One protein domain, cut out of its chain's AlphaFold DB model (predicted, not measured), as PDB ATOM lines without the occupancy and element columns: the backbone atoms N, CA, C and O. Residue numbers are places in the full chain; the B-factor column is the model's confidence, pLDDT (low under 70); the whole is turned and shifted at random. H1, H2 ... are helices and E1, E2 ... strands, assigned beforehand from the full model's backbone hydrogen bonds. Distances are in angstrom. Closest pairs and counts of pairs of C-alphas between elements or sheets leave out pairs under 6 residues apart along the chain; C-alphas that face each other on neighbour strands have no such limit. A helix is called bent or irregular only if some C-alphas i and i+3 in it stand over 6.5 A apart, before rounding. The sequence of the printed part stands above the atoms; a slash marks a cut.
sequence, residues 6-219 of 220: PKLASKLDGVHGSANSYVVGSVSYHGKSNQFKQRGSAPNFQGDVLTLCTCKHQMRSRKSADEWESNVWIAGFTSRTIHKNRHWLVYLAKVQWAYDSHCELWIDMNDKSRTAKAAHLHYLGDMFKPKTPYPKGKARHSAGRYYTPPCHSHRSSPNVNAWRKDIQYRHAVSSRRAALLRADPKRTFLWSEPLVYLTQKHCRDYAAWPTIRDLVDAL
ATOM      1  N   PRO A   6      53.499  10.986 121.770       96.81
ATOM      2  CA  PRO A   6      52.484  10.941 122.834       96.81
ATOM      3  C   PRO A   6      52.939  11.611 124.140       96.81
ATOM      4  O   PRO A   6      52.174  12.304 124.810       96.81
ATOM      5  N   LYS A   7      54.223  11.460 124.488       97.25
ATOM      6  CA  LYS A   7      54.811  12.083 125.681       97.25
ATOM      7  C   LYS A   7      54.999  13.589 125.501       97.25
ATOM      8  O   LYS A   7      54.849  14.338 126.467       97.25
ATOM      9  N   LEU A   8      55.330  14.027 124.285       96.44
ATOM     10  CA  LEU A   8      55.389  15.445 123.937       96.44
ATOM     11  C   LEU A   8      54.001  16.085 124.043       96.44
ATOM     12  O   LEU A   8      53.869  17.098 124.722       96.44
ATOM     13  N   ALA A   9      52.985  15.466 123.439       96.19
ATOM     14  CA  ALA A   9      51.606  15.937 123.464       96.19
ATOM     15  C   ALA A   9      51.090  16.074 124.903       96.19
ATOM     16  O   ALA A   9      50.619  17.142 125.278       96.19
ATOM     17  N   SER A  10      51.306  15.062 125.750       96.31
ATOM     18  CA  SER A  10      50.959  15.131 127.178       96.31
ATOM     19  C   SER A  10      51.670  16.277 127.914       96.31
ATOM     20  O   SER A  10      51.056  16.967 128.720       96.31
ATOM     21  N   LYS A  11      52.952  16.540 127.622       95.38
ATOM     22  CA  LYS A  11      53.683  17.675 128.220       95.38
ATOM     23  C   LYS A  11      53.211  19.045 127.743       95.38
ATOM     24  O   LYS A  11      53.493  20.040 128.413       95.38
ATOM     25  N   LEU A  12      52.599  19.099 126.568       95.38
ATOM     26  CA  LEU A  12      52.068  20.313 125.967       95.38
ATOM     27  C   LEU A  12      50.559  20.451 126.188       95.38
ATOM     28  O   LEU A  12      49.967  21.419 125.715       95.38
ATOM     29  N   ASP A  13      49.936  19.536 126.928       94.50
ATOM     30  CA  ASP A  13      48.528  19.665 127.259       94.50
ATOM     31  C   ASP A  13      48.288  20.891 128.154       94.50
ATOM     32  O   ASP A  13      49.098  21.226 129.023       94.50
ATOM     33  N   GLY A  14      47.222  21.635 127.857       92.31
ATOM     34  CA  GLY A  14      46.944  22.944 128.464       92.31
ATOM     35  C   GLY A  14      47.986  24.041 128.177       92.31
ATOM     36  O   GLY A  14      47.887  25.143 128.717       92.31
ATOM     37  N   VAL A  15      49.005  23.787 127.346       94.25
ATOM     38  CA  VAL A  15      49.986  24.808 126.972       94.25
ATOM     39  C   VAL A  15      49.439  25.658 125.833       94.25
ATOM     40  O   VAL A  15      49.107  25.166 124.759       94.25
ATOM     41  N   HIS A  16      49.414  26.968 126.057       93.69
ATOM     42  CA  HIS A  16      48.998  27.950 125.064       93.69
ATOM     43  C   HIS A  16      50.193  28.621 124.379       93.69
ATOM     44  O   HIS A  16      51.340  28.557 124.842       93.69
ATOM     45  N   GLY A  17      49.897  29.310 123.280       95.56
ATOM     46  CA  GLY A  17      50.866  30.075 122.509       95.56
ATOM     47  C   GLY A  17      50.814  29.747 121.027       95.56
ATOM     48  O   GLY A  17      50.371  28.666 120.651       95.56
ATOM     49  N   SER A  18      51.289  30.674 120.203       97.06
ATOM     50  CA  SER A  18      51.480  30.443 118.767       97.06
ATOM     51  C   SER A  18      52.796  29.710 118.517       97.06
ATOM     52  O   SER A  18      53.689  29.725 119.370       97.06
ATOM     53  N   ALA A  19      52.951  29.096 117.345       97.31
ATOM     54  CA  ALA A  19      54.223  28.502 116.947       97.31
ATOM     55  C   ALA A  19      54.708  29.035 115.596       97.31
ATOM     56  O   ALA A  19      53.928  29.421 114.731       97.31
ATOM     57  N   ASN A  20      56.021  29.049 115.398       97.00
ATOM     58  CA  ASN A  20      56.641  29.244 114.094       97.00
ATOM     59  C   ASN A  20      57.545  28.052 113.811       97.00
ATOM     60  O   ASN A  20      58.328  27.650 114.669       97.00
ATOM     61  N   SER A  21      57.483  27.506 112.606       97.00
ATOM     62  CA  SER A  21      58.345  26.402 112.207       97.00
ATOM     63  C   SER A  21      59.162  26.723 110.977       97.00
ATOM     64  O   SER A  21      58.723  27.457 110.098       97.00
ATOM     65  N   TYR A  22      60.356  26.148 110.880       96.25
ATOM     66  CA  TYR A  22      61.206  26.328 109.713       96.25
ATOM     67  C   TYR A  22      62.121  25.135 109.453       96.25
ATOM     68  O   TYR A  22      62.402  24.326 110.335       96.25
ATOM     69  N   VAL A  23      62.662  25.069 108.233       94.25
ATOM     70  CA  VAL A  23      63.670  24.068 107.861       94.25
ATOM     71  C   VAL A  23      65.072  24.501 108.305       94.25
ATOM     72  O   VAL A  23      65.612  25.509 107.832       94.25
ATOM     73  N   VAL A  24      65.681  23.719 109.193       92.56
ATOM     74  CA  VAL A  24      67.064  23.830 109.664       92.56
ATOM     75  C   VAL A  24      67.997  23.200 108.625       92.56
ATOM     76  O   VAL A  24      68.381  22.036 108.712       92.56
ATOM     77  N   GLY A  25      68.373  23.978 107.609       87.12
ATOM     78  CA  GLY A  25      69.242  23.504 106.519       87.12
ATOM     79  C   GLY A  25      70.667  23.123 106.947       87.12
ATOM     80  O   GLY A  25      71.395  22.507 106.179       87.12
ATOM     81  N   SER A  26      71.069  23.477 108.168       87.56
ATOM     82  CA  SER A  26      72.379  23.184 108.749       87.56
ATOM     83  C   SER A  26      72.435  21.852 109.510       87.56
ATOM     84  O   SER A  26      73.435  21.579 110.173       87.56
ATOM     85  N   VAL A  27      71.392  21.021 109.428       90.81
ATOM     86  CA  VAL A  27      71.351  19.679 110.022       90.81
ATOM     87  C   VAL A  27      71.478  18.621 108.930       90.81
ATOM     88  O   VAL A  27      70.809  18.675 107.901       90.81
ATOM     89  N   SER A  28      72.342  17.641 109.175       91.44
ATOM     90  CA  SER A  28      72.538  16.457 108.333       91.44
ATOM     91  C   SER A  28      72.168  15.188 109.091       91.44
ATOM     92  O   SER A  28      72.265  15.165 110.315       91.44
ATOM     93  N   TYR A  29      71.792  14.133 108.373       93.50
ATOM     94  CA  TYR A  29      71.536  12.813 108.946       93.50
ATOM     95  C   TYR A  29      72.759  11.907 108.751       93.50
ATOM     96  O   TYR A  29      73.336  11.861 107.662       93.50
ATOM     97  N   HIS A  30      73.169  11.209 109.807       93.00
ATOM     98  CA  HIS A  30      74.288  10.275 109.794       93.00
ATOM     99  C   HIS A  30      73.769   8.837 109.915       93.00
ATOM    100  O   HIS A  30      73.521   8.340 111.012       93.00
ATOM    101  N   GLY A  31      73.616   8.162 108.771       88.81
ATOM    102  CA  GLY A  31      72.920   6.873 108.683       88.81
ATOM    103  C   GLY A  31      73.504   5.744 109.533       88.81
ATOM    104  O   GLY A  31      72.741   4.927 110.028       88.81
ATOM    105  N   LYS A  32      74.825   5.719 109.765       90.06
ATOM    106  CA  LYS A  32      75.470   4.673 110.583       90.06
ATOM    107  C   LYS A  32      75.111   4.756 112.067       90.06
ATOM    108  O   LYS A  32      75.048   3.732 112.726       90.06
ATOM    109  N   SER A  33      74.911   5.966 112.585       91.25
ATOM    110  CA  SER A  33      74.582   6.190 113.998       91.25
ATOM    111  C   SER A  33      73.120   6.574 114.214       91.25
ATOM    112  O   SER A  33      72.750   6.885 115.336       91.25
ATOM    113  N   ASN A  34      72.306   6.589 113.150       92.00
ATOM    114  CA  ASN A  34      70.912   7.042 113.158       92.00
ATOM    115  C   ASN A  34      70.706   8.442 113.779       92.00
ATOM    116  O   ASN A  34      69.668   8.722 114.366       92.00
ATOM    117  N   GLN A  35      71.690   9.340 113.657       94.50
ATOM    118  CA  GLN A  35      71.686  10.613 114.385       94.50
ATOM    119  C   GLN A  35      71.703  11.847 113.487       94.50
ATOM    120  O   GLN A  35      72.296  11.868 112.404       94.50
ATOM    121  N   PHE A  36      71.106  12.923 113.989       93.69
ATOM    122  CA  PHE A  36      71.254  14.264 113.453       93.69
ATOM    123  C   PHE A  36      72.584  14.883 113.879       93.69
ATOM    124  O   PHE A  36      72.975  14.851 115.043       93.69
ATOM    125  N   LYS A  37      73.264  15.509 112.919       91.31
ATOM    126  CA  LYS A  37      74.499  16.263 113.129       91.31
ATOM    127  C   LYS A  37      74.340  17.686 112.622       91.31
ATOM    128  O   LYS A  37      74.122  17.902 111.425       91.31
ATOM    129  N   GLN A  38      74.504  18.641 113.528       88.94
ATOM    130  CA  GLN A  38      74.532  20.062 113.216       88.94
ATOM    131  C   GLN A  38      75.873  20.470 112.590       88.94
ATOM    132  O   GLN A  38      76.938  20.017 113.008       88.94
ATOM    133  N   ARG A  39      75.817  21.333 111.574       87.88
ATOM    134  CA  ARG A  39      76.984  21.848 110.837       87.88
ATOM    135  C   ARG A  39      77.021  23.377 110.722       87.88
ATOM    136  O   ARG A  39      77.981  23.907 110.179       87.88
ATOM    137  N   GLY A  40      75.995  24.082 111.196       83.62
ATOM    138  CA  GLY A  40      75.895  25.547 111.121       83.62
ATOM    139  C   GLY A  40      75.557  26.175 112.468       83.62
ATOM    140  O   GLY A  40      75.073  25.481 113.356       83.62
ATOM    141  N   SER A  41      75.809  27.477 112.605       81.56
ATOM    142  CA  SER A  41      75.838  28.169 113.903       81.56
ATOM    143  C   SER A  41      74.505  28.291 114.640       81.56
ATOM    144  O   SER A  41      74.503  28.302 115.861       81.56
ATOM    145  N   ALA A  42      73.362  28.346 113.950       77.19
ATOM    146  CA  ALA A  42      72.063  28.493 114.613       77.19
ATOM    147  C   ALA A  42      71.009  27.508 114.072       77.19
ATOM    148  O   ALA A  42      70.986  27.250 112.859       77.19
ATOM    149  N   PRO A  43      70.100  26.985 114.923       89.81
ATOM    150  CA  PRO A  43      69.955  27.246 116.371       89.81
ATOM    151  C   PRO A  43      71.141  26.707 117.187       89.81
ATOM    152  O   PRO A  43      71.641  25.641 116.867       89.81
ATOM    153  N   ASN A  44      71.613  27.402 118.220       92.31
ATOM    154  CA  ASN A  44      72.729  26.911 119.031       92.31
ATOM    155  C   ASN A  44      72.219  26.268 120.323       92.31
ATOM    156  O   ASN A  44      71.642  26.944 121.177       92.31
ATOM    157  N   PHE A  45      72.462  24.966 120.470       89.19
ATOM    158  CA  PHE A  45      72.048  24.164 121.626       89.19
ATOM    159  C   PHE A  45      73.110  24.084 122.739       89.19
ATOM    160  O   PHE A  45      72.867  23.470 123.775       89.19
ATOM    161  N   GLN A  46      74.301  24.654 122.530       87.88
ATOM    162  CA  GLN A  46      75.408  24.604 123.489       87.88
ATOM    163  C   GLN A  46      75.177  25.569 124.656       87.88
ATOM    164  O   GLN A  46      74.596  26.635 124.471       87.88
ATOM    165  N   GLY A  47      75.703  25.227 125.836       80.12
ATOM    166  CA  GLY A  47      75.687  26.114 127.000       80.12
ATOM    167  C   GLY A  47      74.287  26.352 127.541       80.12
ATOM    168  O   GLY A  47      73.828  27.480 127.461       80.12
ATOM    169  N   ASP A  48      73.662  25.273 128.032       87.19
ATOM    170  CA  ASP A  48      72.418  25.162 128.826       87.19
ATOM    171  C   ASP A  48      71.104  25.745 128.285       87.19
ATOM    172  O   ASP A  48      70.035  25.332 128.736       87.19
ATOM    173  N   VAL A  49      71.146  26.608 127.276       93.75
ATOM    174  CA  VAL A  49      69.955  27.223 126.692       93.75
ATOM    175  C   VAL A  49      70.019  27.217 125.173       93.75
ATOM    176  O   VAL A  49      71.089  27.352 124.587       93.75
ATOM    177  N   LEU A  50      68.876  27.078 124.501       95.62
ATOM    178  CA  LEU A  50      68.805  27.229 123.049       95.62
ATOM    179  C   LEU A  50      68.772  28.712 122.677       95.62
ATOM    180  O   LEU A  50      67.978  29.480 123.223       95.62
ATOM    181  N   THR A  51      69.599  29.099 121.709       97.00
ATOM    182  CA  THR A  51      69.572  30.440 121.113       97.00
ATOM    183  C   THR A  51      69.339  30.391 119.609       97.00
ATOM    184  O   THR A  51      69.734  29.446 118.921       97.00
ATOM    185  N   LEU A  52      68.671  31.420 119.091       95.81
ATOM    186  CA  LEU A  52      68.425  31.604 117.666       95.81
ATOM    187  C   LEU A  52      68.877  33.002 117.250       95.81
ATOM    188  O   LEU A  52      68.077  33.941 117.238       95.81
ATOM    189  N   CYS A  53      70.170  33.136 116.931       95.06
ATOM    190  CA  CYS A  53      70.783  34.453 116.755       95.06
ATOM    191  C   CYS A  53      71.254  34.798 115.338       95.06
ATOM    192  O   CYS A  53      71.216  35.967 114.965       95.06
ATOM    193  N   THR A  54      71.674  33.816 114.535       90.75
ATOM    194  CA  THR A  54      72.309  34.062 113.220       90.75
ATOM    195  C   THR A  54      71.529  33.482 112.043       90.75
ATOM    196  O   THR A  54      71.865  33.727 110.891       90.75
ATOM    197  N   CYS A  55      70.457  32.719 112.280       86.88
ATOM    198  CA  CYS A  55      69.635  32.165 111.205       86.88
ATOM    199  C   CYS A  55      68.211  32.729 111.215       86.88
ATOM    200  O   CYS A  55      67.813  33.460 112.125       86.88
ATOM    201  N   LYS A  56      67.471  32.455 110.133       90.94
ATOM    202  CA  LYS A  56      66.067  32.858 109.944       90.94
ATOM    203  C   LYS A  56      65.790  34.323 110.290       90.94
ATOM    204  O   LYS A  56      64.802  34.656 110.937       90.94
ATOM    205  N   HIS A  57      66.668  35.203 109.809       91.19
ATOM    206  CA  HIS A  57      66.553  36.645 110.001       91.19
ATOM    207  C   HIS A  57      65.183  37.194 109.578       91.19
ATOM    208  O   HIS A  57      64.597  37.979 110.313       91.19
ATOM    209  N   GLN A  58      64.645  36.726 108.443       91.38
ATOM    210  CA  GLN A  58      63.327  37.132 107.944       91.38
ATOM    211  C   GLN A  58      62.221  36.834 108.960       91.38
ATOM    212  O   GLN A  58      61.528  37.760 109.378       91.38
ATOM    213  N   MET A  59      62.128  35.585 109.433       94.31
ATOM    214  CA  MET A  59      61.186  35.188 110.484       94.31
ATOM    215  C   MET A  59      61.336  36.071 111.722       94.31
ATOM    216  O   MET A  59      60.384  36.733 112.126       94.31
ATOM    217  N   ARG A  60      62.555  36.148 112.271       95.44
ATOM    218  CA  ARG A  60      62.858  36.888 113.508       95.44
ATOM    219  C   ARG A  60      62.609  38.393 113.410       95.44
ATOM    220  O   ARG A  60      62.423  39.032 114.435       95.44
ATOM    221  N   SER A  61      62.583  38.953 112.202       94.25
ATOM    222  CA  SER A  61      62.313  40.376 111.958       94.25
ATOM    223  C   SER A  61      60.833  40.737 111.789       94.25
ATOM    224  O   SER A  61      60.509  41.918 111.655       94.25
ATOM    225  N   ARG A  62      59.917  39.755 111.782       92.31
ATOM    226  CA  ARG A  62      58.476  40.044 111.672       92.31
ATOM    227  C   ARG A  62      57.879  40.626 112.950       92.31
ATOM    228  O   ARG A  62      56.890  41.341 112.859       92.31
ATOM    229  N   LYS A  63      58.496  40.372 114.100       91.81
ATOM    230  CA  LYS A  63      58.083  40.844 115.424       91.81
ATOM    231  C   LYS A  63      59.209  41.661 116.062       91.81
ATOM    232  O   LYS A  63      60.380  41.387 115.786       91.81
ATOM    233  N   SER A  64      58.867  42.661 116.869       91.88
ATOM    234  CA  SER A  64      59.803  43.284 117.811       91.88
ATOM    235  C   SER A  64      60.257  42.263 118.861       91.88
ATOM    236  O   SER A  64      59.691  41.173 118.954       91.88
ATOM    237  N   ALA A  65      61.291  42.595 119.639       92.62
ATOM    238  CA  ALA A  65      61.724  41.748 120.748       92.62
ATOM    239  C   ALA A  65      60.554  41.464 121.713       92.62
ATOM    240  O   ALA A  65      60.205  40.306 121.911       92.62
ATOM    241  N   ASP A  66      59.852  42.499 122.170       90.88
ATOM    242  CA  ASP A  66      58.719  42.369 123.099       90.88
ATOM    243  C   ASP A  66      57.591  41.469 122.548       90.88
ATOM    244  O   ASP A  66      57.015  40.639 123.255       90.88
ATOM    245  N   GLU A  67      57.303  41.555 121.244       92.12
ATOM    246  CA  GLU A  67      56.295  40.713 120.584       92.12
ATOM    247  C   GLU A  67      56.692  39.222 120.521       92.12
ATOM    248  O   GLU A  67      55.820  38.359 120.369       92.12
ATOM    249  N   TRP A  68      57.987  38.892 120.599       93.25
ATOM    250  CA  TRP A  68      58.473  37.505 120.635       93.25
ATOM    251  C   TRP A  68      58.325  36.853 122.010       93.25
ATOM    252  O   TRP A  68      58.192  35.631 122.086       93.25
ATOM    253  N   GLU A  69      58.307  37.642 123.081       87.81
ATOM    254  CA  GLU A  69      58.176  37.144 124.458       87.81
ATOM    255  C   GLU A  69      56.737  36.702 124.787       87.81
ATOM    256  O   GLU A  69      56.477  36.017 125.777       87.81
ATOM    257  N   SER A  70      55.788  37.003 123.897       79.88
ATOM    258  CA  SER A  70      54.353  36.740 124.053       79.88
ATOM    259  C   SER A  70      53.964  35.281 123.747       79.88
ATOM    260  O   SER A  70      53.248  35.006 122.784       79.88
ATOM    261  N   ASN A  71      54.425  34.324 124.564       89.62
ATOM    262  CA  ASN A  71      54.085  32.891 124.463       89.62
ATOM    263  C   ASN A  71      54.287  32.304 123.048       89.62
ATOM    264  O   ASN A  71      53.402  31.649 122.496       89.62
ATOM    265  N   VAL A  72      55.459  32.528 122.454       97.06
ATOM    266  CA  VAL A  72      55.774  32.014 121.116       97.06
ATOM    267  C   VAL A  72      56.650  30.765 121.198       97.06
ATOM    268  O   VAL A  72      57.622  30.712 121.949       97.06
ATOM    269  N   TRP A  73      56.323  29.763 120.390       97.88
ATOM    270  CA  TRP A  73      57.103  28.543 120.209       97.88
ATOM    271  C   TRP A  73      57.828  28.549 118.867       97.88
ATOM    272  O   TRP A  73      57.328  29.084 117.878       97.88
ATOM    273  N   ILE A  74      59.000  27.923 118.818       97.81
ATOM    274  CA  ILE A  74      59.770  27.721 117.593       97.81
ATOM    275  C   ILE A  74      60.043  26.233 117.401       97.81
ATOM    276  O   ILE A  74      60.558  25.577 118.309       97.81
ATOM    277  N   ALA A  75      59.760  25.724 116.204       97.75
ATOM    278  CA  ALA A  75      60.103  24.372 115.790       97.75
ATOM    279  C   ALA A  75      61.097  24.369 114.626       97.75
ATOM    280  O   ALA A  75      60.922  25.052 113.613       97.75
ATOM    281  N   GLY A  76      62.146  23.566 114.758       96.69
ATOM    282  CA  GLY A  76      63.098  23.319 113.687       96.69
ATOM    283  C   GLY A  76      62.914  21.938 113.099       96.69
ATOM    284  O   GLY A  76      63.053  20.947 113.811       96.69
ATOM    285  N   PHE A  77      62.689  21.882 111.792       96.38
ATOM    286  CA  PHE A  77      62.583  20.641 111.038       96.38
ATOM    287  C   PHE A  77      63.786  20.420 110.131       96.38
ATOM    288  O   PHE A  77      64.403  21.366 109.646       96.38
ATOM    289  N   THR A  78      64.110  19.174 109.827       94.88
ATOM    290  CA  THR A  78      65.117  18.847 108.820       94.88
ATOM    291  C   THR A  78      64.619  19.158 107.406       94.88
ATOM    292  O   THR A  78      63.419  19.305 107.158       94.88
ATOM    293  N   SER A  79      65.531  19.216 106.430       91.94
ATOM    294  CA  SER A  79      65.129  19.121 105.019       91.94
ATOM    295  C   SER A  79      64.572  17.721 104.727       91.94
ATOM    296  O   SER A  79      65.089  16.740 105.261       91.94
ATOM    297  N   ARG A  80      63.579  17.607 103.832       91.69
ATOM    298  CA  ARG A  80      63.036  16.304 103.382       91.69
ATOM    299  C   ARG A  80      64.091  15.410 102.761       91.69
ATOM    300  O   ARG A  80      64.020  14.191 102.854       91.69
ATOM    301  N   THR A  81      65.086  16.031 102.142       88.56
ATOM    302  CA  THR A  81      66.140  15.338 101.407       88.56
ATOM    303  C   THR A  81      67.088  14.546 102.303       88.56
ATOM    304  O   THR A  81      67.847  13.742 101.776       88.56
ATOM    305  N   ILE A  82      67.080  14.744 103.630       88.31
ATOM    306  CA  ILE A  82      68.094  14.115 104.486       88.31
ATOM    307  C   ILE A  82      67.747  12.683 104.904       88.31
ATOM    308  O   ILE A  82      68.661  11.892 105.123       88.31
ATOM    309  N   HIS A  83      66.460  12.346 105.056       90.56
ATOM    310  CA  HIS A  83      66.038  11.009 105.483       90.56
ATOM    311  C   HIS A  83      64.561  10.734 105.161       90.56
ATOM    312  O   HIS A  83      63.680  11.495 105.568       90.56
ATOM    313  N   LYS A  84      64.292   9.627 104.451       91.88
ATOM    314  CA  LYS A  84      62.946   9.095 104.137       91.88
ATOM    315  C   LYS A  84      61.943  10.117 103.568       91.88
ATOM    316  O   LYS A  84      60.741   9.948 103.717       91.88
ATOM    317  N   ASN A  85      62.416  11.174 102.901       93.19
ATOM    318  CA  ASN A  85      61.571  12.223 102.317       93.19
ATOM    319  C   ASN A  85      60.651  12.953 103.331       93.19
ATOM    320  O   ASN A  85      59.615  13.506 102.942       93.19
ATOM    321  N   ARG A  86      61.028  12.977 104.621       95.38
ATOM    322  CA  ARG A  86      60.256  13.588 105.721       95.38
ATOM    323  C   ARG A  86      60.968  14.800 106.330       95.38
ATOM    324  O   ARG A  86      62.195  14.890 106.337       95.38
ATOM    325  N   HIS A  87      60.179  15.725 106.866       96.19
ATOM    326  CA  HIS A  87      60.652  16.832 107.696       96.19
ATOM    327  C   HIS A  87      60.689  16.381 109.157       96.19
ATOM    328  O   HIS A  87      59.681  16.461 109.848       96.19
ATOM    329  N   TRP A  88      61.831  15.891 109.626       96.94
ATOM    330  CA  TRP A  88      61.970  15.407 110.998       96.94
ATOM    331  C   TRP A  88      62.128  16.565 111.973       96.94
ATOM    332  O   TRP A  88      62.848  17.520 111.687       96.94
ATOM    333  N   LEU A  89      61.470  16.485 113.121       97.38
ATOM    334  CA  LEU A  89      61.607  17.456 114.192       97.38
ATOM    335  C   LEU A  89      63.001  17.322 114.814       97.38
ATOM    336  O   LEU A  89      63.399  16.248 115.252       97.38
ATOM    337  N   VAL A  90      63.748  18.423 114.838       96.50
ATOM    338  CA  VAL A  90      65.069  18.519 115.482       96.50
ATOM    339  C   VAL A  90      64.922  19.140 116.862       96.50
ATOM    340  O   VAL A  90      65.566  18.718 117.822       96.50
ATOM    341  N   TYR A  91      64.074  20.159 116.966       97.50
ATOM    342  CA  TYR A  91      63.791  20.806 118.233       97.50
ATOM    343  C   TYR A  91      62.424  21.477 118.242       97.50
ATOM    344  O   TYR A  91      61.924  21.911 117.203       97.50
ATOM    345  N   LEU A  92      61.889  21.635 119.448       98.00
ATOM    346  CA  LEU A  92      60.751  22.484 119.766       98.00
ATOM    347  C   LEU A  92      61.094  23.275 121.027       98.00
ATOM    348  O   LEU A  92      61.492  22.685 122.030       98.00
ATOM    349  N   ALA A  93      60.961  24.595 120.989       97.62
ATOM    350  CA  ALA A  93      61.390  25.451 122.087       97.62
ATOM    351  C   ALA A  93      60.441  26.627 122.300       97.62
ATOM    352  O   ALA A  93      60.066  27.302 121.342       97.62
ATOM    353  N   LYS A  94      60.088  26.901 123.558       97.75
ATOM    354  CA  LYS A  94      59.377  28.128 123.927       97.75
ATOM    355  C   LYS A  94      60.365  29.287 123.998       97.75
ATOM    356  O   LYS A  94      61.385  29.165 124.672       97.75
ATOM    357  N   VAL A  95      60.063  30.410 123.353       97.62
ATOM    358  CA  VAL A  95      60.807  31.661 123.546       97.62
ATOM    359  C   VAL A  95      60.555  32.153 124.970       97.62
ATOM    360  O   VAL A  95      59.405  32.270 125.392       97.62
ATOM    361  N   GLN A  96      61.630  32.399 125.713       96.44
ATOM    362  CA  GLN A  96      61.558  32.990 127.049       96.44
ATOM    363  C   GLN A  96      61.888  34.476 127.009       96.44
ATOM    364  O   GLN A  96      61.236  35.254 127.687       96.44
ATOM    365  N   TRP A  97      62.902  34.833 126.220       97.31
ATOM    366  CA  TRP A  97      63.414  36.192 126.114       97.31
ATOM    367  C   TRP A  97      63.808  36.498 124.676       97.31
ATOM    368  O   TRP A  97      64.285  35.611 123.950       97.31
ATOM    369  N   ALA A  98      63.664  37.756 124.283       97.56
ATOM    370  CA  ALA A  98      64.093  38.251 122.993       97.56
ATOM    371  C   ALA A  98      64.872  39.560 123.150       97.56
ATOM    372  O   ALA A  98      64.550  40.405 123.971       97.56
ATOM    373  N   TYR A  99      65.910  39.736 122.336       97.25
ATOM    374  CA  TYR A  99      66.804  40.891 122.436       97.25
ATOM    375  C   TYR A  99      66.906  41.620 121.104       97.25
ATOM    376  O   TYR A  99      66.935  40.993 120.041       97.25
ATOM    377  N   ASP A 100      67.031  42.945 121.154       95.69
ATOM    378  CA  ASP A 100      67.221  43.777 119.960       95.69
ATOM    379  C   ASP A 100      68.675  43.721 119.459       95.69
ATOM    380  O   ASP A 100      68.962  43.937 118.275       95.69
ATOM    381  N   SER A 101      69.633  43.413 120.342       97.19
ATOM    382  CA  SER A 101      71.052  43.380 119.982       97.19
ATOM    383  C   SER A 101      71.867  42.290 120.670       97.19
ATOM    384  O   SER A 101      71.571  41.849 121.779       97.19
ATOM    385  N   HIS A 102      72.957  41.880 120.011       97.62
ATOM    386  CA  HIS A 102      73.889  40.905 120.576       97.62
ATOM    387  C   HIS A 102      74.545  41.423 121.855       97.62
ATOM    388  O   HIS A 102      74.894  40.620 122.705       97.62
ATOM    389  N   CYS A 103      74.704  42.742 122.003       97.69
ATOM    390  CA  CYS A 103      75.227  43.348 123.220       97.69
ATOM    391  C   CYS A 103      74.301  43.106 124.417       97.69
ATOM    392  O   CYS A 103      74.782  42.710 125.473       97.69
ATOM    393  N   GLU A 104      72.994  43.311 124.249       97.44
ATOM    394  CA  GLU A 104      71.997  43.078 125.303       97.44
ATOM    395  C   GLU A 104      71.944  41.593 125.678       97.44
ATOM    396  O   GLU A 104      72.134  41.256 126.844       97.44
ATOM    397  N   LEU A 105      71.832  40.705 124.681       97.56
ATOM    398  CA  LEU A 105      71.895  39.257 124.906       97.56
ATOM    399  C   LEU A 105      73.207  38.845 125.594       97.56
ATOM    400  O   LEU A 105      73.208  37.993 126.475       97.56
ATOM    401  N   TRP A 106      74.342  39.424 125.192       97.62
ATOM    402  CA  TRP A 106      75.633  39.112 125.799       97.62
ATOM    403  C   TRP A 106      75.652  39.490 127.277       97.62
ATOM    404  O   TRP A 106      76.072  38.675 128.088       97.62
ATOM    405  N   ILE A 107      75.188  40.689 127.634       97.00
ATOM    406  CA  ILE A 107      75.162  41.164 129.022       97.00
ATOM    407  C   ILE A 107      74.260  40.283 129.892       97.00
ATOM    408  O   ILE A 107      74.671  39.931 130.993       97.00
ATOM    409  N   ASP A 108      73.097  39.869 129.391       96.62
ATOM    410  CA  ASP A 108      72.141  39.071 130.170       96.62
ATOM    411  C   ASP A 108      72.592  37.615 130.409       96.62
ATOM    412  O   ASP A 108      72.233  36.976 131.397       96.62
ATOM    413  N   MET A 109      73.406  37.060 129.512       95.62
ATOM    414  CA  MET A 109      73.845  35.666 129.604       95.62
ATOM    415  C   MET A 109      74.938  35.468 130.660       95.62
ATOM    416  O   MET A 109      75.830  36.299 130.805       95.62
ATOM    417  N   ASN A 110      74.924  34.327 131.355       94.69
ATOM    418  CA  ASN A 110      76.007  33.946 132.267       94.69
ATOM    419  C   ASN A 110      77.289  33.554 131.495       94.69
ATOM    420  O   ASN A 110      77.257  33.282 130.290       94.69
ATOM    421  N   ASP A 111      78.429  33.482 132.186       94.44
ATOM    422  CA  ASP A 111      79.734  33.241 131.551       94.44
ATOM    423  C   ASP A 111      79.860  31.874 130.867       94.44
ATOM    424  O   ASP A 111      80.488  31.765 129.806       94.44
ATOM    425  N   LYS A 112      79.220  30.840 131.419       94.00
ATOM    426  CA  LYS A 112      79.198  29.500 130.822       94.00
ATOM    427  C   LYS A 112      78.486  29.529 129.470       94.00
ATOM    428  O   LYS A 112      79.045  29.068 128.472       94.00
ATOM    429  N   SER A 113      77.288  30.103 129.412       94.06
ATOM    430  CA  SER A 113      76.499  30.173 128.182       94.06
ATOM    431  C   SER A 113      77.124  31.142 127.173       94.06
ATOM    432  O   SER A 113      77.171  30.823 125.985       94.06
ATOM    433  N   ARG A 114      77.704  32.271 127.618       95.31
ATOM    434  CA  ARG A 114      78.492  33.176 126.754       95.31
ATOM    435  C   ARG A 114      79.632  32.440 126.060       95.31
ATOM    436  O   ARG A 114      79.773  32.543 124.846       95.31
ATOM    437  N   THR A 115      80.430  31.696 126.823       94.31
ATOM    438  CA  THR A 115      81.604  30.978 126.305       94.31
ATOM    439  C   THR A 115      81.193  29.906 125.303       94.31
ATOM    440  O   THR A 115      81.733  29.853 124.201       94.31
ATOM    441  N   ALA A 116      80.181  29.104 125.641       94.06
ATOM    442  CA  ALA A 116      79.690  28.036 124.776       94.06
ATOM    443  C   ALA A 116      79.083  28.545 123.455       94.06
ATOM    444  O   ALA A 116      79.078  27.824 122.462       94.06
ATOM    445  N   LYS A 117      78.564  29.778 123.435       94.94
ATOM    446  CA  LYS A 117      77.852  30.358 122.283       94.94
ATOM    447  C   LYS A 117      78.663  31.379 121.501       94.94
ATOM    448  O   LYS A 117      78.216  31.865 120.462       94.94
ATOM    449  N   ALA A 118      79.846  31.722 121.985       95.00
ATOM    450  CA  ALA A 118      80.686  32.757 121.420       95.00
ATOM    451  C   ALA A 118      81.199  32.393 120.018       95.00
ATOM    452  O   ALA A 118      82.077  31.546 119.861       95.00
ATOM    453  N   ALA A 119      80.756  33.138 119.004       94.00
ATOM    454  CA  ALA A 119      81.236  33.009 117.623       94.00
ATOM    455  C   ALA A 119      82.746  33.292 117.484       94.00
ATOM    456  O   ALA A 119      83.379  32.863 116.525       94.00
ATOM    457  N   HIS A 120      83.348  34.011 118.440       92.19
ATOM    458  CA  HIS A 120      84.794  34.248 118.458       92.19
ATOM    459  C   HIS A 120      85.617  33.086 119.038       92.19
ATOM    460  O   HIS A 120      86.835  33.100 118.898       92.19
ATOM    461  N   LEU A 121      84.971  32.104 119.677       92.25
ATOM    462  CA  LEU A 121      85.623  30.934 120.279       92.25
ATOM    463  C   LEU A 121      85.313  29.640 119.524       92.25
ATOM    464  O   LEU A 121      86.127  28.722 119.529       92.25
ATOM    465  N   HIS A 122      84.146  29.551 118.885       89.38
ATOM    466  CA  HIS A 122      83.703  28.329 118.229       89.38
ATOM    467  C   HIS A 122      82.973  28.615 116.914       89.38
ATOM    468  O   HIS A 122      82.154  29.528 116.831       89.38
ATOM    469  N   TYR A 123      83.204  27.777 115.898       87.94
ATOM    470  CA  TYR A 123      82.649  27.972 114.552       87.94
ATOM    471  C   TYR A 123      81.126  27.811 114.450       87.94
ATOM    472  O   TYR A 123      80.513  28.299 113.496       87.94
ATOM    473  N   LEU A 124      80.521  27.127 115.425       89.50
ATOM    474  CA  LEU A 124      79.066  27.038 115.599       89.50
ATOM    475  C   LEU A 124      78.513  28.088 116.571       89.50
ATOM    476  O   LEU A 124      77.321  28.069 116.848       89.50
ATOM    477  N   GLY A 125      79.347  28.980 117.106       92.88
ATOM    478  CA  GLY A 125      78.869  30.050 117.969       92.88
ATOM    479  C   GLY A 125      77.927  30.987 117.213       92.88
ATOM    480  O   GLY A 125      78.152  31.320 116.051       92.88
ATOM    481  N   ASP A 126      76.860  31.418 117.873       94.44
ATOM    482  CA  ASP A 126      75.831  32.299 117.321       94.44
ATOM    483  C   ASP A 126      75.724  33.626 118.086       94.44
ATOM    484  O   ASP A 126      74.958  34.503 117.696       94.44
ATOM    485  N   MET A 127      76.520  33.825 119.137       96.00
ATOM    486  CA  MET A 127      76.609  35.081 119.879       96.00
ATOM    487  C   MET A 127      77.913  35.823 119.580       96.00
ATOM    488  O   MET A 127      79.008  35.269 119.699       96.00
ATOM    489  N   PHE A 128      77.814  37.115 119.263       96.50
ATOM    490  CA  PHE A 128      78.983  37.972 119.064       96.50
ATOM    491  C   PHE A 128      79.327  38.733 120.341       96.50
ATOM    492  O   PHE A 128      78.490  39.440 120.899       96.50
ATOM    493  N   LYS A 129      80.590  38.631 120.767       97.19
ATOM    494  CA  LYS A 129      81.112  39.366 121.921       97.19
ATOM    495  C   LYS A 129      81.260  40.854 121.570       97.19
ATOM    496  O   LYS A 129      81.986  41.158 120.614       97.19
ATOM    497  N   PRO A 130      80.612  41.780 122.298       97.88
ATOM    498  CA  PRO A 130      80.834  43.208 122.116       97.88
ATOM    499  C   PRO A 130      82.226  43.608 122.624       97.88
ATOM    500  O   PRO A 130      82.733  43.054 123.602       97.88
ATOM    501  N   LYS A 131      82.848  44.586 121.964       97.44
ATOM    502  CA  LYS A 131      84.061  45.249 122.458       97.44
ATOM    503  C   LYS A 131      83.716  46.127 123.655       97.44
ATOM    504  O   LYS A 131      82.598  46.630 123.753       97.44
ATOM    505  N   THR A 132      84.683  46.324 124.541       94.06
ATOM    506  CA  THR A 132      84.583  47.264 125.659       94.06
ATOM    507  C   THR A 132      85.100  48.648 125.243       94.06
ATOM    508  O   THR A 132      86.096  48.717 124.520       94.06
ATOM    509  N   PRO A 133      84.461  49.749 125.679       95.31
ATOM    510  CA  PRO A 133      83.192  49.797 126.413       95.31
ATOM    511  C   PRO A 133      82.013  49.293 125.562       95.31
ATOM    512  O   PRO A 133      82.011  49.454 124.340       95.31
ATOM    513  N   TYR A 134      81.018  48.677 126.213       96.88
ATOM    514  CA  TYR A 134      79.882  48.071 125.515       96.88
ATOM    515  C   TYR A 134      79.121  49.094 124.657       96.88
ATOM    516  O   TYR A 134      78.849  50.209 125.117       96.88
ATOM    517  N   PRO A 135      78.787  48.745 123.400       96.31
ATOM    518  CA  PRO A 135      78.162  49.677 122.478       96.31
ATOM    519  C   PRO A 135      76.739  50.039 122.923       96.31
ATOM    520  O   PRO A 135      75.946  49.175 123.281       96.31
ATOM    521  N   LYS A 136      76.401  51.329 122.831       94.94
ATOM    522  CA  LYS A 136      75.081  51.885 123.172       94.94
ATOM    523  C   LYS A 136      74.375  52.466 121.944       94.94
ATOM    524  O   LYS A 136      75.014  52.751 120.924       94.94
ATOM    525  N   GLY A 137      73.060  52.668 122.042       95.19
ATOM    526  CA  GLY A 137      72.248  53.274 120.982       95.19
ATOM    527  C   GLY A 137      72.443  52.570 119.637       95.19
ATOM    528  O   GLY A 137      72.562  51.352 119.580       95.19
ATOM    529  N   LYS A 138      72.571  53.324 118.539       94.06
ATOM    530  CA  LYS A 138      72.757  52.740 117.194       94.06
ATOM    531  C   LYS A 138      74.017  51.870 117.065       94.06
ATOM    532  O   LYS A 138      74.028  50.947 116.252       94.06
ATOM    533  N   ALA A 139      75.052  52.123 117.873       95.69
ATOM    534  CA  ALA A 139      76.322  51.400 117.798       95.69
ATOM    535  C   ALA A 139      76.191  49.919 118.184       95.69
ATOM    536  O   ALA A 139      77.006  49.110 117.732       95.69
ATOM    537  N   ARG A 140      75.156  49.537 118.952       96.44
ATOM    538  CA  ARG A 140      74.899  48.133 119.325       96.44
ATOM    539  C   ARG A 140      74.586  47.240 118.124       96.44
ATOM    540  O   ARG A 140      74.698  46.025 118.221       96.44
ATOM    541  N   HIS A 141      74.272  47.828 116.973       95.94
ATOM    542  CA  HIS A 141      74.024  47.105 115.725       95.94
ATOM    543  C   HIS A 141      75.149  47.268 114.697       95.94
ATOM    544  O   HIS A 141      74.982  46.902 113.536       95.94
ATOM    545  N   SER A 142      76.284  47.850 115.081       95.88
ATOM    546  CA  SER A 142      77.425  48.035 114.186       95.88
ATOM    547  C   SER A 142      78.410  46.889 114.364       95.88
ATOM    548  O   SER A 142      79.046  46.785 115.407       95.88
ATOM    549  N   ALA A 143      78.610  46.065 113.330       95.06
ATOM    550  CA  ALA A 143      79.487  44.894 113.413       95.06
ATOM    551  C   ALA A 143      80.931  45.231 113.844       95.06
ATOM    552  O   ALA A 143      81.556  44.455 114.556       95.06
ATOM    553  N   GLY A 144      81.443  46.427 113.516       95.56
ATOM    554  CA  GLY A 144      82.769  46.890 113.961       95.56
ATOM    555  C   GLY A 144      82.930  47.044 115.484       95.56
ATOM    556  O   GLY A 144      84.059  47.099 115.982       95.56
ATOM    557  N   ARG A 145      81.818  47.074 116.232       97.31
ATOM    558  CA  ARG A 145      81.780  47.097 117.703       97.31
ATOM    559  C   ARG A 145      81.850  45.705 118.339       97.31
ATOM    560  O   ARG A 145      81.805  45.612 119.558       97.31
ATOM    561  N   TYR A 146      81.996  44.651 117.544       96.94
ATOM    562  CA  TYR A 146      82.108  43.270 118.005       96.94
ATOM    563  C   TYR A 146      83.451  42.670 117.585       96.94
ATOM    564  O   TYR A 146      84.111  43.169 116.667       96.94
ATOM    565  N   TYR A 147      83.887  41.622 118.281       94.69
ATOM    566  CA  TYR A 147      85.074  40.866 117.881       94.69
ATOM    567  C   TYR A 147      84.789  40.060 116.611       94.69
ATOM    568  O   TYR A 147      83.758  39.395 116.503       94.69
ATOM    569  N   THR A 148      85.715  40.115 115.652       91.38
ATOM    570  CA  THR A 148      85.641  39.318 114.424       91.38
ATOM    571  C   THR A 148      85.784  37.835 114.772       91.38
ATOM    572  O   THR A 148      86.771  37.473 115.416       91.38
ATOM    573  N   PRO A 149      84.859  36.957 114.347       88.31
ATOM    574  CA  PRO A 149      84.988  35.533 114.621       88.31
ATOM    575  C   PRO A 149      86.123  34.906 113.785       88.31
ATOM    576  O   PRO A 149      86.151  35.110 112.565       88.31
ATOM    577  N   PRO A 150      87.056  34.134 114.382       80.44
ATOM    578  CA  PRO A 150      88.178  33.525 113.664       80.44
ATOM    579  C   PRO A 150      87.707  32.403 112.728       80.44
ATOM    580  O   PRO A 150      88.190  32.287 111.606       80.44
ATOM    581  N   CYS A 151      86.693  31.650 113.145       73.06
ATOM    582  CA  CYS A 151      85.985  30.647 112.365       73.06
ATOM    583  C   CYS A 151      84.493  30.795 112.693       73.06
ATOM    584  O   CYS A 151      84.122  30.816 113.856       73.06
ATOM    585  N   HIS A 152      83.634  30.981 111.691       77.69
ATOM    586  CA  HIS A 152      82.174  31.074 111.859       77.69
ATOM    587  C   HIS A 152      81.509  30.450 110.646       77.69
ATOM    588  O   HIS A 152      82.022  30.590 109.536       77.69
ATOM    589  N   SER A 153      80.356  29.805 110.813       74.44
ATOM    590  CA  SER A 153      79.673  29.150 109.689       74.44
ATOM    591  C   SER A 153      79.279  30.123 108.569       74.44
ATOM    592  O   SER A 153      79.189  29.716 107.416       74.44
ATOM    593  N   HIS A 154      79.064  31.408 108.885       69.69
ATOM    594  CA  HIS A 154      78.836  32.473 107.893       69.69
ATOM    595  C   HIS A 154      80.113  33.239 107.520       69.69
ATOM    596  O   HIS A 154      80.048  34.292 106.897       69.69
ATOM    597  N   ARG A 155      81.282  32.724 107.902       63.22
ATOM    598  CA  ARG A 155      82.604  33.146 107.432       63.22
ATOM    599  C   ARG A 155      83.200  32.013 106.588       63.22
ATOM    600  O   ARG A 155      84.300  31.543 106.848       63.22
ATOM    601  N   SER A 156      82.449  31.536 105.597       54.56
ATOM    602  CA  SER A 156      82.963  30.642 104.557       54.56
ATOM    603  C   SER A 156      83.492  31.470 103.376       54.56
ATOM    604  O   SER A 156      82.893  32.472 102.974       54.56
ATOM    605  N   SER A 157      84.670  31.086 102.873       50.69
ATOM    606  CA  SER A 157      85.366  31.712 101.738       50.69
ATOM    607  C   SER A 157      84.440  31.684 100.516       50.69
ATOM    608  O   SER A 157      84.104  30.588 100.066       50.69
ATOM    609  N   PRO A 158      83.886  32.837 100.087       56.78
ATOM    610  CA  PRO A 158      84.669  33.981  99.620       56.78
ATOM    611  C   PRO A 158      84.373  35.329 100.310       56.78
ATOM    612  O   PRO A 158      84.970  36.340  99.949       56.78
ATOM    613  N   ASN A 159      83.475  35.394 101.304       69.94
ATOM    614  CA  ASN A 159      83.116  36.662 101.954       69.94
ATOM    615  C   ASN A 159      83.438  36.647 103.453       69.94
ATOM    616  O   ASN A 159      82.601  36.326 104.297       69.94
ATOM    617  N   VAL A 160      84.651  37.089 103.790       73.25
ATOM    618  CA  VAL A 160      85.138  37.207 105.177       73.25
ATOM    619  C   VAL A 160      84.283  38.123 106.064       73.25
ATOM    620  O   VAL A 160      84.394  38.062 107.287       73.25
ATOM    621  N   ASN A 161      83.420  38.951 105.470       83.56
ATOM    622  CA  ASN A 161      82.542  39.894 106.156       83.56
ATOM    623  C   ASN A 161      81.071  39.447 106.190       83.56
ATOM    624  O   ASN A 161      80.235  40.198 106.691       83.56
ATOM    625  N   ALA A 162      80.725  38.253 105.698       84.81
ATOM    626  CA  ALA A 162      79.332  37.802 105.663       84.81
ATOM    627  C   ALA A 162      78.701  37.678 107.065       84.81
ATOM    628  O   ALA A 162      77.527  38.008 107.221       84.81
ATOM    629  N   TRP A 163      79.492  37.368 108.099       89.69
ATOM    630  CA  TRP A 163      79.057  37.396 109.505       89.69
ATOM    631  C   TRP A 163      78.510  38.759 109.956       89.69
ATOM    632  O   TRP A 163      77.664  38.819 110.843       89.69
ATOM    633  N   ARG A 164      78.941  39.875 109.345       92.81
ATOM    634  CA  ARG A 164      78.444  41.212 109.714       92.81
ATOM    635  C   ARG A 164      76.939  41.326 109.496       92.81
ATOM    636  O   ARG A 164      76.281  42.064 110.226       92.81
ATOM    637  N   LYS A 165      76.392  40.574 108.529       90.50
ATOM    638  CA  LYS A 165      74.949  40.514 108.269       90.50
ATOM    639  C   LYS A 165      74.182  39.950 109.459       90.50
ATOM    640  O   LYS A 165      73.081  40.426 109.689       90.50
ATOM    641  N   ASP A 166      74.768  39.044 110.239       91.88
ATOM    642  CA  ASP A 166      74.115  38.476 111.425       91.88
ATOM    643  C   ASP A 166      73.831  39.550 112.495       91.88
ATOM    644  O   ASP A 166      72.839  39.482 113.211       91.88
ATOM    645  N   ILE A 167      74.659  40.600 112.548       94.38
ATOM    646  CA  ILE A 167      74.507  41.732 113.477       94.38
ATOM    647  C   ILE A 167      73.694  42.867 112.848       94.38
ATOM    648  O   ILE A 167      72.901  43.542 113.506       94.38
ATOM    649  N   GLN A 168      73.943  43.135 111.567       93.88
ATOM    650  CA  GLN A 168      73.453  44.331 110.888       93.88
ATOM    651  C   GLN A 168      72.113  44.130 110.189       93.88
ATOM    652  O   GLN A 168      71.561  45.128 109.716       93.88
ATOM    653  N   TYR A 169      71.597  42.897 110.132       92.00
ATOM    654  CA  TYR A 169      70.401  42.556 109.372       92.00
ATOM    655  C   TYR A 169      69.259  43.546 109.613       92.00
ATOM    656  O   TYR A 169      68.895  43.866 110.751       92.00
ATOM    657  N   ARG A 170      68.673  43.989 108.503       91.69
ATOM    658  CA  ARG A 170      67.395  44.683 108.453       91.69
ATOM    659  C   ARG A 170      66.549  44.033 107.377       91.69
ATOM    660  O   ARG A 170      67.039  43.751 106.283       91.69
ATOM    661  N   HIS A 171      65.289  43.801 107.697       91.12
ATOM    662  CA  HIS A 171      64.323  43.343 106.723       91.12
ATOM    663  C   HIS A 171      64.121  44.423 105.658       91.12
ATOM    664  O   HIS A 171      63.917  45.584 106.003       91.12
ATOM    665  N   ALA A 172      64.153  44.052 104.376       88.62
ATOM    666  CA  ALA A 172      64.128  45.016 103.272       88.62
ATOM    667  C   ALA A 172      62.870  45.903 103.271       88.62
ATOM    668  O   ALA A 172      62.962  47.092 103.003       88.62
ATOM    669  N   VAL A 173      61.710  45.328 103.611       87.19
ATOM    670  CA  VAL A 173      60.420  46.042 103.597       87.19
ATOM    671  C   VAL A 173      60.175  46.805 104.901       87.19
ATOM    672  O   VAL A 173      60.122  48.026 104.916       87.19
ATOM    673  N   SER A 174      60.061  46.102 106.030       88.69
ATOM    674  CA  SER A 174      59.733  46.720 107.321       88.69
ATOM    675  C   SER A 174      60.887  47.485 107.978       88.69
ATOM    676  O   SER A 174      60.680  48.105 109.019       88.69
ATOM    677  N   SER A 175      62.117  47.393 107.457       90.31
ATOM    678  CA  SER A 175      63.345  47.909 108.087       90.31
ATOM    679  C   SER A 175      63.624  47.386 109.507       90.31
ATOM    680  O   SER A 175      64.591  47.823 110.150       90.31
ATOM    681  N   ARG A 176      62.820  46.427 109.991       92.19
ATOM    682  CA  ARG A 176      62.938  45.805 111.313       92.19
ATOM    683  C   ARG A 176      64.193  44.951 111.389       92.19
ATOM    684  O   ARG A 176      64.636  44.361 110.400       92.19
ATOM    685  N   ARG A 177      64.768  44.886 112.584       94.00
ATOM    686  CA  ARG A 177      65.904  44.017 112.885       94.00
ATOM    687  C   ARG A 177      65.408  42.643 113.303       94.00
ATOM    688  O   ARG A 177      64.277  42.496 113.753       94.00
ATOM    689  N   ALA A 178      66.246  41.634 113.111       95.12
ATOM    690  CA  ALA A 178      65.946  40.290 113.579       95.12
ATOM    691  C   ALA A 178      66.185  40.215 115.090       95.12
ATOM    692  O   ALA A 178      67.330  40.341 115.522       95.12
ATOM    693  N   ALA A 179      65.128  39.980 115.869       96.75
ATOM    694  CA  ALA A 179      65.260  39.765 117.307       96.75
ATOM    695  C   ALA A 179      66.101  38.513 117.594       96.75
ATOM    696  O   ALA A 179      66.018  37.517 116.874       96.75
ATOM    697  N   LEU A 180      66.921  38.539 118.636       97.44
ATOM    698  CA  LEU A 180      67.741  37.409 119.070       97.44
ATOM    699  C   LEU A 180      66.959  36.634 120.116       97.44
ATOM    700  O   LEU A 180      66.616  37.200 121.146       97.44
ATOM    701  N   LEU A 181      66.657  35.367 119.851       97.62
ATOM    702  CA  LEU A 181      65.753  34.609 120.714       97.62
ATOM    703  C   LEU A 181      66.546  33.706 121.653       97.62
ATOM    704  O   LEU A 181      67.440  32.979 121.209       97.62
ATOM    705  N   ARG A 182      66.169  33.718 122.931       97.00
ATOM    706  CA  ARG A 182      66.612  32.770 123.951       97.00
ATOM    707  C   ARG A 182      65.414  31.945 124.404       97.00
ATOM    708  O   ARG A 182      64.395  32.491 124.829       97.00
ATOM    709  N   ALA A 183      65.536  30.630 124.297       97.12
ATOM    710  CA  ALA A 183      64.481  29.721 124.710       97.12
ATOM    711  C   ALA A 183      64.436  29.518 126.228       97.12
ATOM    712  O   ALA A 183      65.430  29.733 126.914       97.12
ATOM    713  N   ASP A 184      63.305  29.031 126.730       95.94
ATOM    714  CA  ASP A 184      63.162  28.518 128.093       95.94
ATOM    715  C   ASP A 184      63.794  27.116 128.165       95.94
ATOM    716  O   ASP A 184      63.282  26.186 127.521       95.94
ATOM    717  N   PRO A 185      64.868  26.906 128.954       94.31
ATOM    718  CA  PRO A 185      65.490  25.591 129.107       94.31
ATOM    719  C   PRO A 185      64.525  24.504 129.600       94.31
ATOM    720  O   PRO A 185      64.667  23.340 129.227       94.31
ATOM    721  N   LYS A 186      63.511  24.860 130.405       94.44
ATOM    722  CA  LYS A 186      62.515  23.912 130.940       94.44
ATOM    723  C   LYS A 186      61.446  23.536 129.912       94.44
ATOM    724  O   LYS A 186      60.754  22.532 130.089       94.44
ATOM    725  N   ARG A 187      61.311  24.324 128.843       95.62
ATOM    726  CA  ARG A 187      60.345  24.140 127.748       95.62
ATOM    727  C   ARG A 187      61.051  24.070 126.392       95.62
ATOM    728  O   ARG A 187      60.569  24.601 125.392       95.62
ATOM    729  N   THR A 188      62.200  23.400 126.380       96.12
ATOM    730  CA  THR A 188      62.978  23.096 125.179       96.12
ATOM    731  C   THR A 188      63.150  21.588 125.048       96.12
ATOM    732  O   THR A 188      63.600  20.904 125.966       96.12
ATOM    733  N   PHE A 189      62.802  21.070 123.879       96.25
ATOM    734  CA  PHE A 189      62.847  19.658 123.534       96.25
ATOM    735  C   PHE A 189      63.752  19.475 122.323       96.25
ATOM    736  O   PHE A 189      63.631  20.208 121.344       96.25
ATOM    737  N   LEU A 190      64.658  18.501 122.406       96.00
ATOM    738  CA  LEU A 190      65.647  18.203 121.375       96.00
ATOM    739  C   LEU A 190      65.566  16.736 120.977       96.00
ATOM    740  O   LEU A 190      65.501  15.855 121.847       96.00
ATOM    741  N   TRP A 191      65.642  16.506 119.674       96.50
ATOM    742  CA  TRP A 191      65.739  15.197 119.057       96.50
ATOM    743  C   TRP A 191      67.094  15.075 118.378       96.50
ATOM    744  O   TRP A 191      67.460  15.885 117.529       96.50
ATOM    745  N   SER A 192      67.850  14.058 118.773       95.00
ATOM    746  CA  SER A 192      69.067  13.634 118.096       95.00
ATOM    747  C   SER A 192      68.786  12.570 117.039       95.00
ATOM    748  O   SER A 192      69.700  12.242 116.294       95.00
ATOM    749  N   GLU A 193      67.564  12.038 116.960       95.19
ATOM    750  CA  GLU A 193      67.178  10.913 116.099       95.19
ATOM    751  C   GLU A 193      65.845  11.185 115.378       95.19
ATOM    752  O   GLU A 193      65.010  11.938 115.897       95.19
ATOM    753  N   PRO A 194      65.611  10.579 114.197       95.38
ATOM    754  CA  PRO A 194      64.379  10.745 113.427       95.38
ATOM    755  C   PRO A 194      63.206   9.986 114.065       95.38
ATOM    756  O   PRO A 194      62.883   8.871 113.666       95.38
ATOM    757  N   LEU A 195      62.577  10.601 115.069       96.56
ATOM    758  CA  LEU A 195      61.453  10.014 115.812       96.56
ATOM    759  C   LEU A 195      60.098  10.631 115.471       96.56
ATOM    760  O   LEU A 195      59.119   9.908 115.409       96.56
ATOM    761  N   VAL A 196      60.057  11.949 115.283       97.50
ATOM    762  CA  VAL A 196      58.830  12.714 115.034       97.50
ATOM    763  C   VAL A 196      59.028  13.517 113.759       97.50
ATOM    764  O   VAL A 196      60.095  14.115 113.574       97.50
ATOM    765  N   TYR A 197      58.041  13.552 112.876       97.44
ATOM    766  CA  TYR A 197      58.094  14.304 111.630       97.44
ATOM    767  C   TYR A 197      56.802  15.062 111.347       97.44
ATOM    768  O   TYR A 197      55.740  14.770 111.876       97.44
ATOM    769  N   LEU A 198      56.909  16.060 110.475       97.19
ATOM    770  CA  LEU A 198      55.767  16.805 109.971       97.19
ATOM    771  C   LEU A 198      55.087  16.042 108.830       97.19
ATOM    772  O   LEU A 198      55.742  15.693 107.837       97.19
ATOM    773  N   THR A 199      53.781  15.817 108.947       94.69
ATOM    774  CA  THR A 199      52.979  15.080 107.955       94.69
ATOM    775  C   THR A 199      52.685  15.921 106.717       94.69
ATOM    776  O   THR A 199      52.715  15.427 105.587       94.69
ATOM    777  N   GLN A 200      52.474  17.219 106.919       90.25
ATOM    778  CA  GLN A 200      52.170  18.165 105.859       90.25
ATOM    779  C   GLN A 200      53.416  18.732 105.162       90.25
ATOM    780  O   GLN A 200      54.549  18.669 105.649       90.25
ATOM    781  N   LYS A 201      53.206  19.331 103.984       87.62
ATOM    782  CA  LYS A 201      54.270  20.050 103.268       87.62
ATOM    783  C   LYS A 201      54.703  21.273 104.081       87.62
ATOM    784  O   LYS A 201      53.867  22.036 104.550       87.62
ATOM    785  N   HIS A 202      56.011  21.503 104.169       91.00
ATOM    786  CA  HIS A 202      56.574  22.694 104.798       91.00
ATOM    787  C   HIS A 202      57.248  23.582 103.747       91.00
ATOM    788  O   HIS A 202      57.975  23.098 102.875       91.00
ATOM    789  N   CYS A 203      57.047  24.898 103.826       85.69
ATOM    790  CA  CYS A 203      57.737  25.843 102.948       85.69
ATOM    791  C   CYS A 203      59.230  25.968 103.322       85.69
ATOM    792  O   CYS A 203      59.663  25.606 104.415       85.69
ATOM    793  N   ARG A 204      60.070  26.497 102.429       72.44
ATOM    794  CA  ARG A 204      61.509  26.626 102.727       72.44
ATOM    795  C   ARG A 204      61.815  27.718 103.760       72.44
ATOM    796  O   ARG A 204      62.798  27.597 104.500       72.44
ATOM    797  N   ASP A 205      61.017  28.784 103.780       85.06
ATOM    798  CA  ASP A 205      61.232  29.911 104.683       85.06
ATOM    799  C   ASP A 205      60.767  29.560 106.099       85.06
ATOM    800  O   ASP A 205      61.561  29.018 106.874       85.06
ATOM    801  N   TYR A 206      59.499  29.785 106.423       93.06
ATOM    802  CA  TYR A 206      58.896  29.345 107.673       93.06
ATOM    803  C   TYR A 206      57.361  29.353 107.587       93.06
ATOM    804  O   TYR A 206      56.786  30.065 106.760       93.06
ATOM    805  N   ALA A 207      56.707  28.587 108.455       95.31
ATOM    806  CA  ALA A 207      55.259  28.571 108.623       95.31
ATOM    807  C   ALA A 207      54.885  29.110 110.007       95.31
ATOM    808  O   ALA A 207      55.590  28.862 110.985       95.31
ATOM    809  N   ALA A 208      53.793  29.867 110.072       95.38
ATOM    810  CA  ALA A 208      53.194  30.303 111.325       95.38
ATOM    811  C   ALA A 208      52.000  29.401 111.641       95.38
ATOM    812  O   ALA A 208      51.229  29.056 110.748       95.38
ATOM    813  N   TRP A 209      51.863  29.060 112.911       96.38
ATOM    814  CA  TRP A 209      50.812  28.214 113.450       96.38
ATOM    815  C   TRP A 209      50.033  29.039 114.465       96.38
ATOM    816  O   TRP A 209      50.666  29.612 115.364       96.38
ATOM    817  N   PRO A 210      48.698  29.136 114.332       96.12
ATOM    818  CA  PRO A 210      47.882  29.911 115.261       96.12
ATOM    819  C   PRO A 210      48.114  29.478 116.708       96.12
ATOM    820  O   PRO A 210      48.289  30.324 117.587       96.12
ATOM    821  N   THR A 211      48.225  28.167 116.928       96.81
ATOM    822  CA  THR A 211      48.523  27.577 118.228       96.81
ATOM    823  C   THR A 211      49.627  26.521 118.155       96.81
ATOM    824  O   THR A 211      49.931  25.951 117.106       96.81
ATOM    825  N   ILE A 212      50.238  26.229 119.304       96.88
ATOM    826  CA  ILE A 212      51.152  25.095 119.465       96.88
ATOM    827  C   ILE A 212      50.440  23.754 119.247       96.88
ATOM    828  O   ILE A 212      51.065  22.815 118.767       96.88
ATOM    829  N   ARG A 213      49.138  23.676 119.548       96.69
ATOM    830  CA  ARG A 213      48.326  22.483 119.303       96.69
ATOM    831  C   ARG A 213      48.219  22.193 117.810       96.69
ATOM    832  O   ARG A 213      48.539  21.083 117.418       96.69
ATOM    833  N   ASP A 214      47.949  23.207 116.987       97.06
ATOM    834  CA  ASP A 214      47.896  23.044 115.524       97.06
ATOM    835  C   ASP A 214      49.209  22.482 114.958       97.06
ATOM    836  O   ASP A 214      49.203  21.669 114.036       97.06
ATOM    837  N   LEU A 215      50.352  22.907 115.515       97.38
ATOM    838  CA  LEU A 215      51.649  22.346 115.143       97.38
ATOM    839  C   LEU A 215      51.768  20.879 115.566       97.38
ATOM    840  O   LEU A 215      52.257  20.077 114.777       97.38
ATOM    841  N   VAL A 216      51.381  20.539 116.798       97.19
ATOM    842  CA  VAL A 216      51.476  19.172 117.340       97.19
ATOM    843  C   VAL A 216      50.557  18.210 116.591       97.19
ATOM    844  O   VAL A 216      50.988  17.104 116.282       97.19
ATOM    845  N   ASP A 217      49.351  18.643 116.231       96.56
ATOM    846  CA  ASP A 217      48.374  17.849 115.475       96.56
ATOM    847  C   ASP A 217      48.855  17.541 114.044       96.56
ATOM    848  O   ASP A 217      48.393  16.598 113.407       96.56
ATOM    849  N   ALA A 218      49.828  18.305 113.536       97.31
ATOM    850  CA  ALA A 218      50.475  18.067 112.248       97.31
ATOM    851  C   ALA A 218      51.716  17.149 112.327       97.31
ATOM    852  O   ALA A 218      52.449  17.028 111.334       97.31
ATOM    853  N   LEU A 219      51.993  16.540 113.486       97.69
ATOM    854  CA  LEU A 219      53.125  15.635 113.706       97.69
ATOM    855  C   LEU A 219      52.700  14.162 113.747       97.69
ATOM    856  O   LEU A 219      51.617  13.831 114.218       97.69
TER     857      LEU A 219
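AT A GLANCE: This is residues 6 to 219 of the 220 residues of the protein "Nmad2 domain-containing protein" of Rhodopirellula sp. SM50 (UniProt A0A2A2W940). A strongly twisted sheet of five strands, E6, E5, E4, E1 and E7, is the core of one end of the model, with H8 packed over E1 on one face and H1 next to H8. Past the far end of the long, bent strand E5, the short helices H4, H5, H6 and H7 gather with long links into a looser second lobe, and E2 and E3 form a small separate hairpin. The printed part has 214 residues, with eight named helices and seven named strands in the order H1 E1 E2 E3 H2 H3 E4 E5 H4 H5 H6 H7 E6 E7 H8; the large sheet is mixed, the small one antiparallel. The class is mixed, helices and strands, with 92 residues, under half, in named elements. The whole is compact, with a radius of gyration of the C-alphas of 16.9 A, and spans 50 by 38 by 35 A.

IN THESE COORDINATES: Begin in the large sheet with E5, residues 87 to 99: find C-alpha 87 at (60.652, 16.832, 107.696) and go 28.9 A to C-alpha 99 at (66.804, 40.891, 122.436), past a bend of 81 degrees at residue 96. Beside it E6, residues 180 to 190, covers 19.5 A and bends by 100 degrees at residue 186. E4 is residues 72 to 77, 16.7 A; E1 is residues 18 to 23, 17.6 A; E7 is residues 206 to 209. The small sheet holds E2, residues 27 to 30, and E3, residues 35 to 38. The helices are H1, residues 6 to 11; H2, 57 to 60; H3, 65 to 68; H4, 102 to 108, 9.9 A; H5, 111 to 117, 9.9 A; H6, 137 to 141; H7, 164 to 168; and H8, 212 to 217, ending at C-alpha 217, (48.374, 17.849, 115.475).

HOW THE PARTS SIT: Look first at E4 and E1, which are parallel, with N 73 and O 18 2.8 A apart. E7, an edge strand, is antiparallel to E1, with N 21 and O 207 at 2.8 A. On the other side of E4, the hairpin E4 and E5 has N 93 and O 74 at 2.9 A. E6, the other edge strand, is antiparallel to E5, with N 182 and O 97 at 2.9 A. H8 is on the sheet over E1, at a height over the sheet of 9.0 A, and stands up from it at 44 degrees; the C-alphas of Ala 19 and Ile 212 are closest, 5.2 A. H4 is on the opposite face, over E5, and runs across the strands at 82 degrees on the local plane. H3 is on the sheet, only just over E5 with 3 C-alphas; H2 is on it too, over none of the strands. H4 and H6 only just touch, with 3 pairs of C-alphas within 8 A, the closest being Cys 103 and Arg 140 at 6.2 A. H5 is close to H4 but not clearly touching, with C-alphas 106 and 114 at 6.7 A; H7 stands likewise to H6, with C-alphas 141 and 168 at 5.6 A. H1 is close to H8 but not clearly touching, at a shallow tilt of 14 degrees, opposite ways; the C-alphas of Ala 9 and Val 216 are 6.9 A apart. In the hairpin E2 and E3, N 28 and O 37 are 2.9 A apart. In H1, H4, H5, H7 and H8 every O i to N i+4 pair is within hydrogen-bond range; H6 has 0 of 1, but 2 of 2 O i to N i+3 pairs, and H2 and H3 are too short for an O i to N i+4 pair.

THE WHOLE: The two C-alphas farthest apart, of Lys 84 and Pro 133, are 50.6 A from each other. The printed part has no cut. The long links are E3 to H2, H5 to H6, H6 to H7, H7 to E6 and E6 to E7. Mean pLDDT of the printed part is 92.2; look for values under 70 at residues 154 to 159.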